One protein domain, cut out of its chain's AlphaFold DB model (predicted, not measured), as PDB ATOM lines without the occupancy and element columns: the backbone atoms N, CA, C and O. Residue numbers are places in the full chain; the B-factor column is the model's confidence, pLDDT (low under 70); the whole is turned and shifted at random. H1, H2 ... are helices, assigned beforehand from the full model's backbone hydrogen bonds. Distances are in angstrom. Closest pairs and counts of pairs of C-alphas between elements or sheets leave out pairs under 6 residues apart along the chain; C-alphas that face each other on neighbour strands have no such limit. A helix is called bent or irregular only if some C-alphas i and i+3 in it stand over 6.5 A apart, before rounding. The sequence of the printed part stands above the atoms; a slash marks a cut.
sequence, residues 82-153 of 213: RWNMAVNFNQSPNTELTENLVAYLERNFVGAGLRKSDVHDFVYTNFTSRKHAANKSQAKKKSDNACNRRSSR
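This is residues 82 to 153 of the 213 residues of an uncharacterized protein of Phycomyces blakesleeanus (strain ATCC 8743b / DSM 1359 / FGSC 10004 / NBRC 33097 / NRRL 1555) (UniProt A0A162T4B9). A lopsided helical hairpin: the short helix H1 and the first part of the long helix H2 make a V, and the last part of H2, residues 136 to 153, sticks out as a long straight arm. Before H1, residues 82 to 93 form a loop with no named element that passes beside the middle of H2. The printed part has 72 residues with two named helices, H1 then H2, and no named strand; the class is all helix. The whole is extended, with a radius of gyration of the C-alphas of 18.1 A, and spans 64 by 22 by 15 A, the arm making much of the length.

After residues 82 to 93 comes H1, residues 94 to 108, and a short link of 7 residues joins it to H2, residues 116 to 153. The two helices touch and form a helical hairpin. Their closest C-alphas are those of Val 102 and Val 119, 6.4 A apart. H2 touches H1 with residues 116 to 123 alone. The helices run opposite ways at a steep tilt of 42 degrees. In both H1 and H2 every O i to N i+4 pair is within hydrogen-bond range.

H1 begins at C-alpha 94, at (279.952, 191.350, 203.677), and measures 20.9 A from first to last C-alpha. H2 begins at C-alpha 116, at (272.439, 188.952, 188.141), and ends at C-alpha 153, at (273.119, 219.927, 234.721), a length of 55.9 A. Neither helix is bent.

The C-alphas of Gly 111 and Arg 153 are the two farthest apart, at 64.6 A. Residues 107 to 113 and 136 to 153 stand free; without them the body spans 31 by 18 by 14 A. The printed part has no cut. Its mean pLDDT is 86.1, and residues 110 to 112 are under 70.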
ATOM      1  N   ARG A  82     275.110 187.282 209.180       76.25
ATOM      2  CA  ARG A  82     274.512 188.611 209.379       76.25
ATOM      3  C   ARG A  82     275.399 189.647 208.712       76.25
ATOM      4  O   ARG A  82     276.613 189.604 208.862       76.25
ATOM      5  N   TRP A  83     274.774 190.637 208.081       83.25
ATOM      6  CA  TRP A  83     275.474 191.837 207.630       83.25
ATOM      7  C   TRP A  83     276.237 192.482 208.789       83.25
ATOM      8  O   TRP A  83     275.644 192.841 209.816       83.25
ATOM      9  N   ASN A  84     277.543 192.661 208.615       88.38
ATOM     10  CA  ASN A  84     278.343 193.476 209.510       88.38
ATOM     11  C   ASN A  84     278.191 194.944 209.101       88.38
ATOM     12  O   ASN A  84     278.830 195.422 208.166       88.38
ATOM     13  N   MET A  85     277.343 195.675 209.824       87.31
ATOM     14  CA  MET A  85     277.028 197.076 209.518       87.31
ATOM     15  C   MET A  85     278.191 198.044 209.787       87.31
ATOM     16  O   MET A  85     278.136 199.191 209.337       87.31
ATOM     17  N   ALA A  86     279.222 197.600 210.519       88.31
ATOM     18  CA  ALA A  86     280.434 198.378 210.778       88.31
ATOM     19  C   ALA A  86     281.433 198.317 209.614       88.31
ATOM     20  O   ALA A  86     282.301 199.178 209.506       88.31
ATOM     21  N   VAL A  87     281.295 197.324 208.737       85.94
ATOM     22  CA  VAL A  87     282.161 197.103 207.578       85.94
ATOM     23  C   VAL A  87     281.436 197.556 206.307       85.94
ATOM     24  O   VAL A  87     280.203 197.652 206.265       85.94
ATOM     25  N   ASN A  88     282.182 197.913 205.263       90.00
ATOM     26  CA  ASN A  88     281.578 198.286 203.984       90.00
ATOM     27  C   ASN A  88     281.002 197.068 203.251       90.00
ATOM     28  O   ASN A  88     281.323 195.926 203.559       90.00
ATOM     29  N   PHE A  89     280.109 197.318 202.293       88.19
ATOM     30  CA  PHE A  89     279.469 196.264 201.499       88.19
ATOM     31  C   PHE A  89     280.495 195.453 200.686       88.19
ATOM     32  O   PHE A  89     280.511 194.227 200.731       88.19
ATOM     33  N   ASN A  90     281.431 196.155 200.041       89.81
ATOM     34  CA  ASN A  90     282.506 195.586 199.220       89.81
ATOM     35  C   ASN A  90     283.735 195.145 200.039       89.81
ATOM     36  O   ASN A  90     284.845 195.105 199.516       89.81
ATOM     37  N   GLN A  91     283.569 194.896 201.340       90.00
ATOM     38  CA  GLN A  91     284.633 194.377 202.195       90.00
ATOM     39  C   GLN A  91     284.195 193.077 202.867       90.00
ATOM     40  O   GLN A  91     283.036 192.920 203.259       90.00
ATOM     41  N   SER A  92     285.140 192.152 203.043       83.75
ATOM     42  CA  SER A  92     284.923 190.958 203.861       83.75
ATOM     43  C   SER A  92     284.559 191.366 205.299       83.75
ATOM     44  O   SER A  92     285.180 192.286 205.839       83.75
ATOM     45  N   PRO A  93     283.536 190.745 205.919       82.75
ATOM     46  CA  PRO A  93     282.828 189.527 205.489       82.75
ATOM     47  C   PRO A  93     281.581 189.770 204.618       82.75
ATOM     48  O   PRO A  93     280.943 188.824 204.161       82.75
ATOM     49  N   ASN A  94     281.192 191.025 204.388       88.88
ATOM     50  CA  ASN A  94     279.952 191.350 203.677       88.88
ATOM     51  C   ASN A  94     280.007 190.973 202.192       88.88
ATOM     52  O   ASN A  94     278.986 190.583 201.631       88.88
ATOM     53  N   THR A  95     281.175 191.065 201.555       88.88
ATOM     54  CA  THR A  95     281.343 190.652 200.151       88.88
ATOM     55  C   THR A  95     281.115 189.157 199.982       88.88
ATOM     56  O   THR A  95     280.312 188.760 199.149       88.88
ATOM     57  N   GLU A  96     281.702 188.338 200.853       88.25
ATOM     58  CA  GLU A  96     281.499 186.885 200.853       88.25
ATOM     59  C   GLU A  96     280.029 186.520 201.115       88.25
ATOM     60  O   GLU A  96     279.447 185.674 200.437       88.25
ATOM     61  N   LEU A  97     279.384 187.213 202.060       86.38
ATOM     62  CA  LEU A  97     277.947 187.069 202.296       86.38
ATOM     63  C   LEU A  97     277.126 187.395 201.039       86.38
ATOM     64  O   LEU A  97     276.173 186.684 200.718       86.38
ATOM     65  N   THR A  98     277.487 188.475 200.344       88.31
ATOM     66  CA  THR A  98     276.819 188.932 199.122       88.31
ATOM     67  C   THR A  98     276.958 187.899 198.018       88.31
ATOM     68  O   THR A  98     275.956 187.520 197.423       88.31
ATOM     69  N   GLU A  99     278.170 187.414 197.767       87.69
ATOM     70  CA  GLU A  99     278.448 186.414 196.734       87.69
ATOM     71  C   GLU A  99     277.680 185.117 196.992       87.69
ATOM     72  O   GLU A  99     277.009 184.611 196.091       87.69
ATOM     73  N   ASN A 100     277.680 184.635 198.237       88.06
ATOM     74  CA  ASN A 100     276.911 183.457 198.635       88.06
ATOM     75  C   ASN A 100     275.402 183.658 198.438       88.06
ATOM     76  O   ASN A 100     274.707 182.758 197.960       88.06
ATOM     77  N   LEU A 101     274.882 184.841 198.784       82.94
ATOM     78  CA  LEU A 101     273.468 185.166 198.619       82.94
ATOM     79  C   LEU A 101     273.082 185.291 197.141       82.94
ATOM     80  O   LEU A 101     272.051 184.756 196.739       82.94
ATOM     81  N   VAL A 102     273.911 185.948 196.328       85.44
ATOM     82  CA  VAL A 102     273.710 186.065 194.879       85.44
ATOM     83  C   VAL A 102     273.732 184.681 194.241       85.44
ATOM     84  O   VAL A 102     272.786 184.346 193.541       85.44
ATOM     85  N   ALA A 103     274.728 183.842 194.539       85.69
ATOM     86  CA  ALA A 103     274.818 182.487 193.996       85.69
ATOM     87  C   ALA A 103     273.612 181.616 194.394       85.69
ATOM     88  O   ALA A 103     273.085 180.854 193.578       85.69
ATOM     89  N   TYR A 104     273.141 181.745 195.640       85.31
ATOM     90  CA  TYR A 104     271.926 181.076 196.097       85.31
ATOM     91  C   TYR A 104     270.700 181.543 195.306       85.31
ATOM     92  O   TYR A 104     269.936 180.713 194.811       85.31
ATOM     93  N   LEU A 105     270.504 182.852 195.162       79.94
ATOM     94  CA  LEU A 105     269.354 183.404 194.448       79.94
ATOM     95  C   LEU A 105     269.409 183.059 192.956       79.94
ATOM     96  O   LEU A 105     268.426 182.567 192.415       79.94
ATOM     97  N   GLU A 106     270.565 183.191 192.310       80.62
ATOM     98  CA  GLU A 106     270.757 182.774 190.919       80.62
ATOM     99  C   GLU A 106     270.333 181.318 190.712       80.62
ATOM    100  O   GLU A 106     269.542 181.039 189.817       80.62
ATOM    101  N   ARG A 107     270.779 180.402 191.581       80.31
ATOM    102  CA  ARG A 107     270.467 178.970 191.481       80.31
ATOM    103  C   ARG A 107     268.987 178.644 191.704       80.31
ATOM    104  O   ARG A 107     268.480 177.715 191.082       80.31
ATOM    105  N   ASN A 108     268.304 179.362 192.594       79.25
ATOM    106  CA  ASN A 108     266.889 179.107 192.897       79.25
ATOM    107  C   ASN A 108     265.931 179.785 191.907       79.25
ATOM    108  O   ASN A 108     264.777 179.376 191.806       79.25
ATOM    109  N   PHE A 109     266.401 180.793 191.171       71.38
ATOM    110  CA  PHE A 109     265.604 181.551 190.206       71.38
ATOM    111  C   PHE A 109     266.042 181.327 188.749       71.38
ATOM    112  O   PHE A 109     265.647 182.087 187.860       71.38
ATOM    113  N   VAL A 110     266.806 180.262 188.473       61.88
ATOM    114  CA  VAL A 110     267.114 179.828 187.101       61.88
ATOM    115  C   VAL A 110     265.797 179.586 186.354       61.88
ATOM    116  O   VAL A 110     264.990 178.753 186.756       61.88
ATOM    117  N   GLY A 111     265.568 180.341 185.277       64.50
ATOM    118  CA  GLY A 111     264.340 180.284 184.473       64.50
ATOM    119  C   GLY A 111     263.306 181.375 184.778       64.50
ATOM    120  O   GLY A 111     262.364 181.535 184.009       64.50
ATOM    121  N   ALA A 112     263.492 182.179 185.831       69.88
ATOM    122  CA  ALA A 112     262.611 183.310 186.151       69.88
ATOM    123  C   ALA A 112     262.980 184.618 185.418       69.88
ATOM    124  O   ALA A 112     262.352 185.646 185.652       69.88
ATOM    125  N   GLY A 113     264.014 184.602 184.571       73.06
ATOM    126  CA  GLY A 113     264.469 185.781 183.823       73.06
ATOM    127  C   GLY A 113     265.153 186.865 184.667       73.06
ATOM    128  O   GLY A 113     265.430 187.938 184.140       73.06
ATOM    129  N   LEU A 114     265.447 186.611 185.950       75.50
ATOM    130  CA  LEU A 114     266.168 187.567 186.796       75.50
ATOM    131  C   LEU A 114     267.611 187.736 186.313       75.50
ATOM    132  O   LEU A 114     268.356 186.755 186.214       75.50
ATOM    133  N   ARG A 115     268.035 188.980 186.071       84.31
ATOM    134  CA  ARG A 115     269.438 189.271 185.769       84.31
ATOM    135  C   ARG A 115     270.233 189.314 187.071       84.31
ATOM    136  O   ARG A 115     269.758 189.794 188.098       84.31
ATOM    137  N   LYS A 116     271.493 188.879 187.014       82.19
ATOM    138  CA  LYS A 116     272.439 188.952 188.141       82.19
ATOM    139  C   LYS A 116     272.566 190.367 188.720       82.19
ATOM    140  O   LYS A 116     272.667 190.523 189.933       82.19
ATOM    141  N   SER A 117     272.536 191.384 187.855       84.38
ATOM    142  CA  SER A 117     272.550 192.799 188.246       84.38
ATOM    143  C   SER A 117     271.396 193.145 189.181       84.38
ATOM    144  O   SER A 117     271.618 193.771 190.208       84.38
ATOM    145  N   ASP A 118     270.192 192.661 188.879       85.12
ATOM    146  CA  ASP A 118     268.981 193.002 189.627       85.12
ATOM    147  C   ASP A 118     269.030 192.387 191.033       85.12
ATOM    148  O   ASP A 118     268.662 193.020 192.023       85.12
ATOM    149  N   VAL A 119     269.560 191.162 191.135       83.94
ATOM    150  CA  VAL A 119     269.817 190.496 192.420       83.94
ATOM    151  C   VAL A 119     270.837 191.286 193.234       83.94
ATOM    152  O   VAL A 119     270.633 191.528 194.424       83.94
ATOM    153  N   HIS A 120     271.935 191.697 192.605       86.75
ATOM    154  CA  HIS A 120     272.979 192.460 193.274       86.75
ATOM    155  C   HIS A 120     272.463 193.824 193.766       86.75
ATOM    156  O   HIS A 120     272.677 194.177 194.928       86.75
ATOM    157  N   ASP A 121     271.725 194.553 192.930       88.69
ATOM    158  CA  ASP A 121     271.135 195.852 193.270       88.69
ATOM    159  C   ASP A 121     270.120 195.736 194.408       88.69
ATOM    160  O   ASP A 121     270.107 196.563 195.328       88.69
ATOM    161  N   PHE A 122     269.316 194.672 194.407       85.81
ATOM    162  CA  PHE A 122     268.405 194.366 195.505       85.81
ATOM    163  C   PHE A 122     269.161 194.154 196.825       85.81
ATOM    164  O   PHE A 122     268.817 194.749 197.853       85.81
ATOM    165  N   VAL A 123     270.224 193.347 196.799       87.88
ATOM    166  CA  VAL A 123     271.048 193.060 197.982       87.88
ATOM    167  C   VAL A 123     271.736 194.330 198.496       87.88
ATOM    168  O   VAL A 123     271.682 194.619 199.698       87.88
ATOM    169  N   TYR A 124     272.307 195.136 197.600       90.44
ATOM    170  CA  TYR A 124     272.939 196.411 197.932       90.44
ATOM    171  C   TYR A 124     271.947 197.408 198.551       90.44
ATOM    172  O   TYR A 124     272.214 198.006 199.600       90.44
ATOM    173  N   THR A 125     270.771 197.561 197.941       89.12
ATOM    174  CA  THR A 125     269.716 198.464 198.422       89.12
ATOM    175  C   THR A 125     269.219 198.044 199.804       89.12
ATOM    176  O   THR A 125     269.018 198.882 200.690       89.12
ATOM    177  N   ASN A 126     269.082 196.738 200.046       89.44
ATOM    178  CA  ASN A 126     268.697 196.220 201.356       89.44
ATOM    179  C   ASN A 126     269.759 196.519 202.427       89.44
ATOM    180  O   ASN A 126     269.431 197.012 203.514       89.44
ATOM    181  N   PHE A 127     271.032 196.260 202.112       91.00
ATOM    182  CA  PHE A 127     272.150 196.533 203.010       91.00
ATOM    183  C   PHE A 127     272.228 198.019 203.376       91.00
ATOM    184  O   PHE A 127     272.277 198.371 204.560       91.00
ATOM    185  N   THR A 128     272.204 198.901 202.377       90.25
ATOM    186  CA  THR A 128     272.306 200.353 202.581       90.25
ATOM    187  C   THR A 128     271.130 200.894 203.388       90.25
ATOM    188  O   THR A 128     271.344 201.657 204.334       90.25
ATOM    189  N   SER A 129     269.912 200.424 203.115       89.19
ATOM    190  CA  SER A 129     268.713 200.785 203.882       89.19
ATOM    191  C   SER A 129     268.839 200.395 205.357       89.19
ATOM    192  O   SER A 129     268.609 201.215 206.253       89.19
ATOM    193  N   ARG A 130     269.291 199.165 205.640       88.19
ATOM    194  CA  ARG A 130     269.552 198.716 207.018       88.19
ATOM    195  C   ARG A 130     270.673 199.516 207.679       88.19
ATOM    196  O   ARG A 130     270.560 199.842 208.863       88.19
ATOM    197  N   LYS A 131     271.730 199.873 206.938       90.19
ATOM    198  CA  LYS A 131     272.861 200.676 207.450       90.19
ATOM    199  C   LYS A 131     272.394 202.058 207.852       90.19
ATOM    200  O   LYS A 131     272.688 202.518 208.956       90.19
ATOM    201  N   HIS A 132     271.597 202.679 206.994       89.44
ATOM    202  CA  HIS A 132     271.003 203.972 207.266       89.44
ATOM    203  C   HIS A 132     270.099 203.927 208.508       89.44
ATOM    204  O   HIS A 132     270.213 204.782 209.388       89.44
ATOM    205  N   ALA A 133     269.228 202.921 208.629       89.44
ATOM    206  CA  ALA A 133     268.353 202.766 209.793       89.44
ATOM    207  C   ALA A 133     269.145 202.577 211.102       89.44
ATOM    208  O   ALA A 133     268.877 203.261 212.098       89.44
ATOM    209  N   ALA A 134     270.166 201.714 211.089       88.88
ATOM    210  CA  ALA A 134     271.055 201.500 212.229       88.88
ATOM    211  C   ALA A 134     271.751 202.806 212.645       88.88
ATOM    212  O   ALA A 134     271.700 203.191 213.816       88.88
ATOM    213  N   ASN A 135     272.308 203.547 211.688       90.31
ATOM    214  CA  ASN A 135     272.965 204.826 211.955       90.31
ATOM    215  C   ASN A 135     271.998 205.870 212.523       90.31
ATOM    216  O   ASN A 135     272.331 206.549 213.496       90.31
ATOM    217  N   LYS A 136     270.778 205.963 211.980       90.38
ATOM    218  CA  LYS A 136     269.746 206.888 212.470       90.38
ATOM    219  C   LYS A 136     269.373 206.597 213.925       90.38
ATOM    220  O   LYS A 136     269.280 207.522 214.731       90.38
ATOM    221  N   SER A 137     269.218 205.323 214.288       85.56
ATOM    222  CA  SER A 137     268.934 204.925 215.675       85.56
ATOM    223  C   SER A 137     270.085 205.245 216.639       85.56
ATOM    224  O   SER A 137     269.848 205.749 217.737       85.56
ATOM    225  N   GLN A 138     271.334 205.028 216.218       87.62
ATOM    226  CA  GLN A 138     272.525 205.377 216.998       87.62
ATOM    227  C   GLN A 138     272.648 206.891 217.196       87.62
ATOM    228  O   GLN A 138     272.919 207.348 218.307       87.62
ATOM    229  N   ALA A 139     272.418 207.672 216.140       91.44
ATOM    230  CA  ALA A 139     272.434 209.128 216.203       91.44
ATOM    231  C   ALA A 139     271.365 209.656 217.169       91.44
ATOM    232  O   ALA A 139     271.688 210.447 218.056       91.44
ATOM    233  N   LYS A 140     270.133 209.139 217.073       89.25
ATOM    234  CA  LYS A 140     269.040 209.486 217.990       89.25
ATOM    235  C   LYS A 140     269.385 209.155 219.446       89.25
ATOM    236  O   LYS A 140     269.267 210.001 220.324       89.25
ATOM    237  N   LYS A 141     269.920 207.960 219.712       90.06
ATOM    238  CA  LYS A 141     270.358 207.580 221.065       90.06
ATOM    239  C   LYS A 141     271.412 208.545 221.624       90.06
ATOM    240  O   LYS A 141     271.371 208.897 222.802       90.06
ATOM    241  N   LYS A 142     272.365 208.978 220.793       90.44
ATOM    242  CA  LYS A 142     273.395 209.949 221.195       90.44
ATOM    243  C   LYS A 142     272.790 211.318 221.518       90.44
ATOM    244  O   LYS A 142     273.167 211.897 222.536       90.44
ATOM    245  N   SER A 143     271.860 211.818 220.699       91.31
ATOM    246  CA  SER A 143     271.206 213.109 220.953       91.31
ATOM    247  C   SER A 143     270.349 213.081 222.215       91.31
ATOM    248  O   SER A 143     270.444 214.001 223.025       91.31
ATOM    249  N   ASP A 144     269.588 212.007 222.426       90.50
ATOM    250  CA  ASP A 144     268.721 211.857 223.600       90.50
ATOM    251  C   ASP A 144     269.561 211.847 224.886       90.50
ATOM    252  O   ASP A 144     269.284 212.577 225.839       90.50
ATOM    253  N   ASN A 145     270.676 211.110 224.880       88.50
ATOM    254  CA  ASN A 145     271.626 211.109 225.989       88.50
ATOM    255  C   ASN A 145     272.246 212.493 226.235       88.50
ATOM    256  O   ASN A 145     272.405 212.899 227.387       88.50
ATOM    257  N   ALA A 146     272.609 213.229 225.181       92.12
ATOM    258  CA  ALA A 146     273.156 214.577 225.316       92.12
ATOM    259  C   ALA A 146     272.127 215.555 225.908       92.12
ATOM    260  O   ALA A 146     272.470 216.330 226.804       92.12
ATOM    261  N   CYS A 147     270.871 215.478 225.461       89.00
ATOM    262  CA  CYS A 147     269.762 216.271 225.988       89.00
ATOM    263  C   CYS A 147     269.533 215.984 227.481       89.00
ATOM    264  O   CYS A 147     269.539 216.905 228.299       89.00
ATOM    265  N   ASN A 148     269.466 214.704 227.858       89.88
ATOM    266  CA  ASN A 148     269.303 214.285 229.252       89.88
ATOM    267  C   ASN A 148     270.452 214.768 230.151       89.88
ATOM    268  O   ASN A 148     270.237 215.168 231.296       89.88
ATOM    269  N   ARG A 149     271.689 214.780 229.639       90.06
ATOM    270  CA  ARG A 149     272.838 215.320 230.381       90.06
ATOM    271  C   ARG A 149     272.742 216.832 230.583       90.06
ATOM    272  O   ARG A 149     273.103 217.301 231.661       90.06
ATOM    273  N   ARG A 150     272.276 217.590 229.584       92.50
ATOM    274  CA  ARG A 150     272.072 219.045 229.712       92.50
ATOM    275  C   ARG A 150     270.982 219.365 230.730       92.50
ATOM    276  O   ARG A 150     271.247 220.116 231.661       92.50
ATOM    277  N   SER A 151     269.822 218.719 230.622       91.69
ATOM    278  CA  SER A 151     268.706 218.961 231.544       91.69
ATOM    279  C   SER A 151     269.052 218.598 232.993       91.69
ATOM    280  O   SER A 151     268.645 219.293 233.922       91.69
ATOM    281  N   SER A 152     269.857 217.553 233.209       92.00
ATOM    282  CA  SER A 152     270.374 217.211 234.539       92.00
ATOM    283  C   SER A 152     271.282 218.310 235.113       92.00
ATOM    284  O   SER A 152     271.086 218.744 236.249       92.00
ATOM    285  N   ARG A 153     272.222 218.831 234.308       94.75
ATOM    286  CA  ARG A 153     273.119 219.927 234.721       94.75
ATOM    287  C   ARG A 153     272.361 221.212 235.041       94.75
ATOM    288  O   ARG A 153     272.686 221.869 236.022       94.75
TER     289      ARG A 153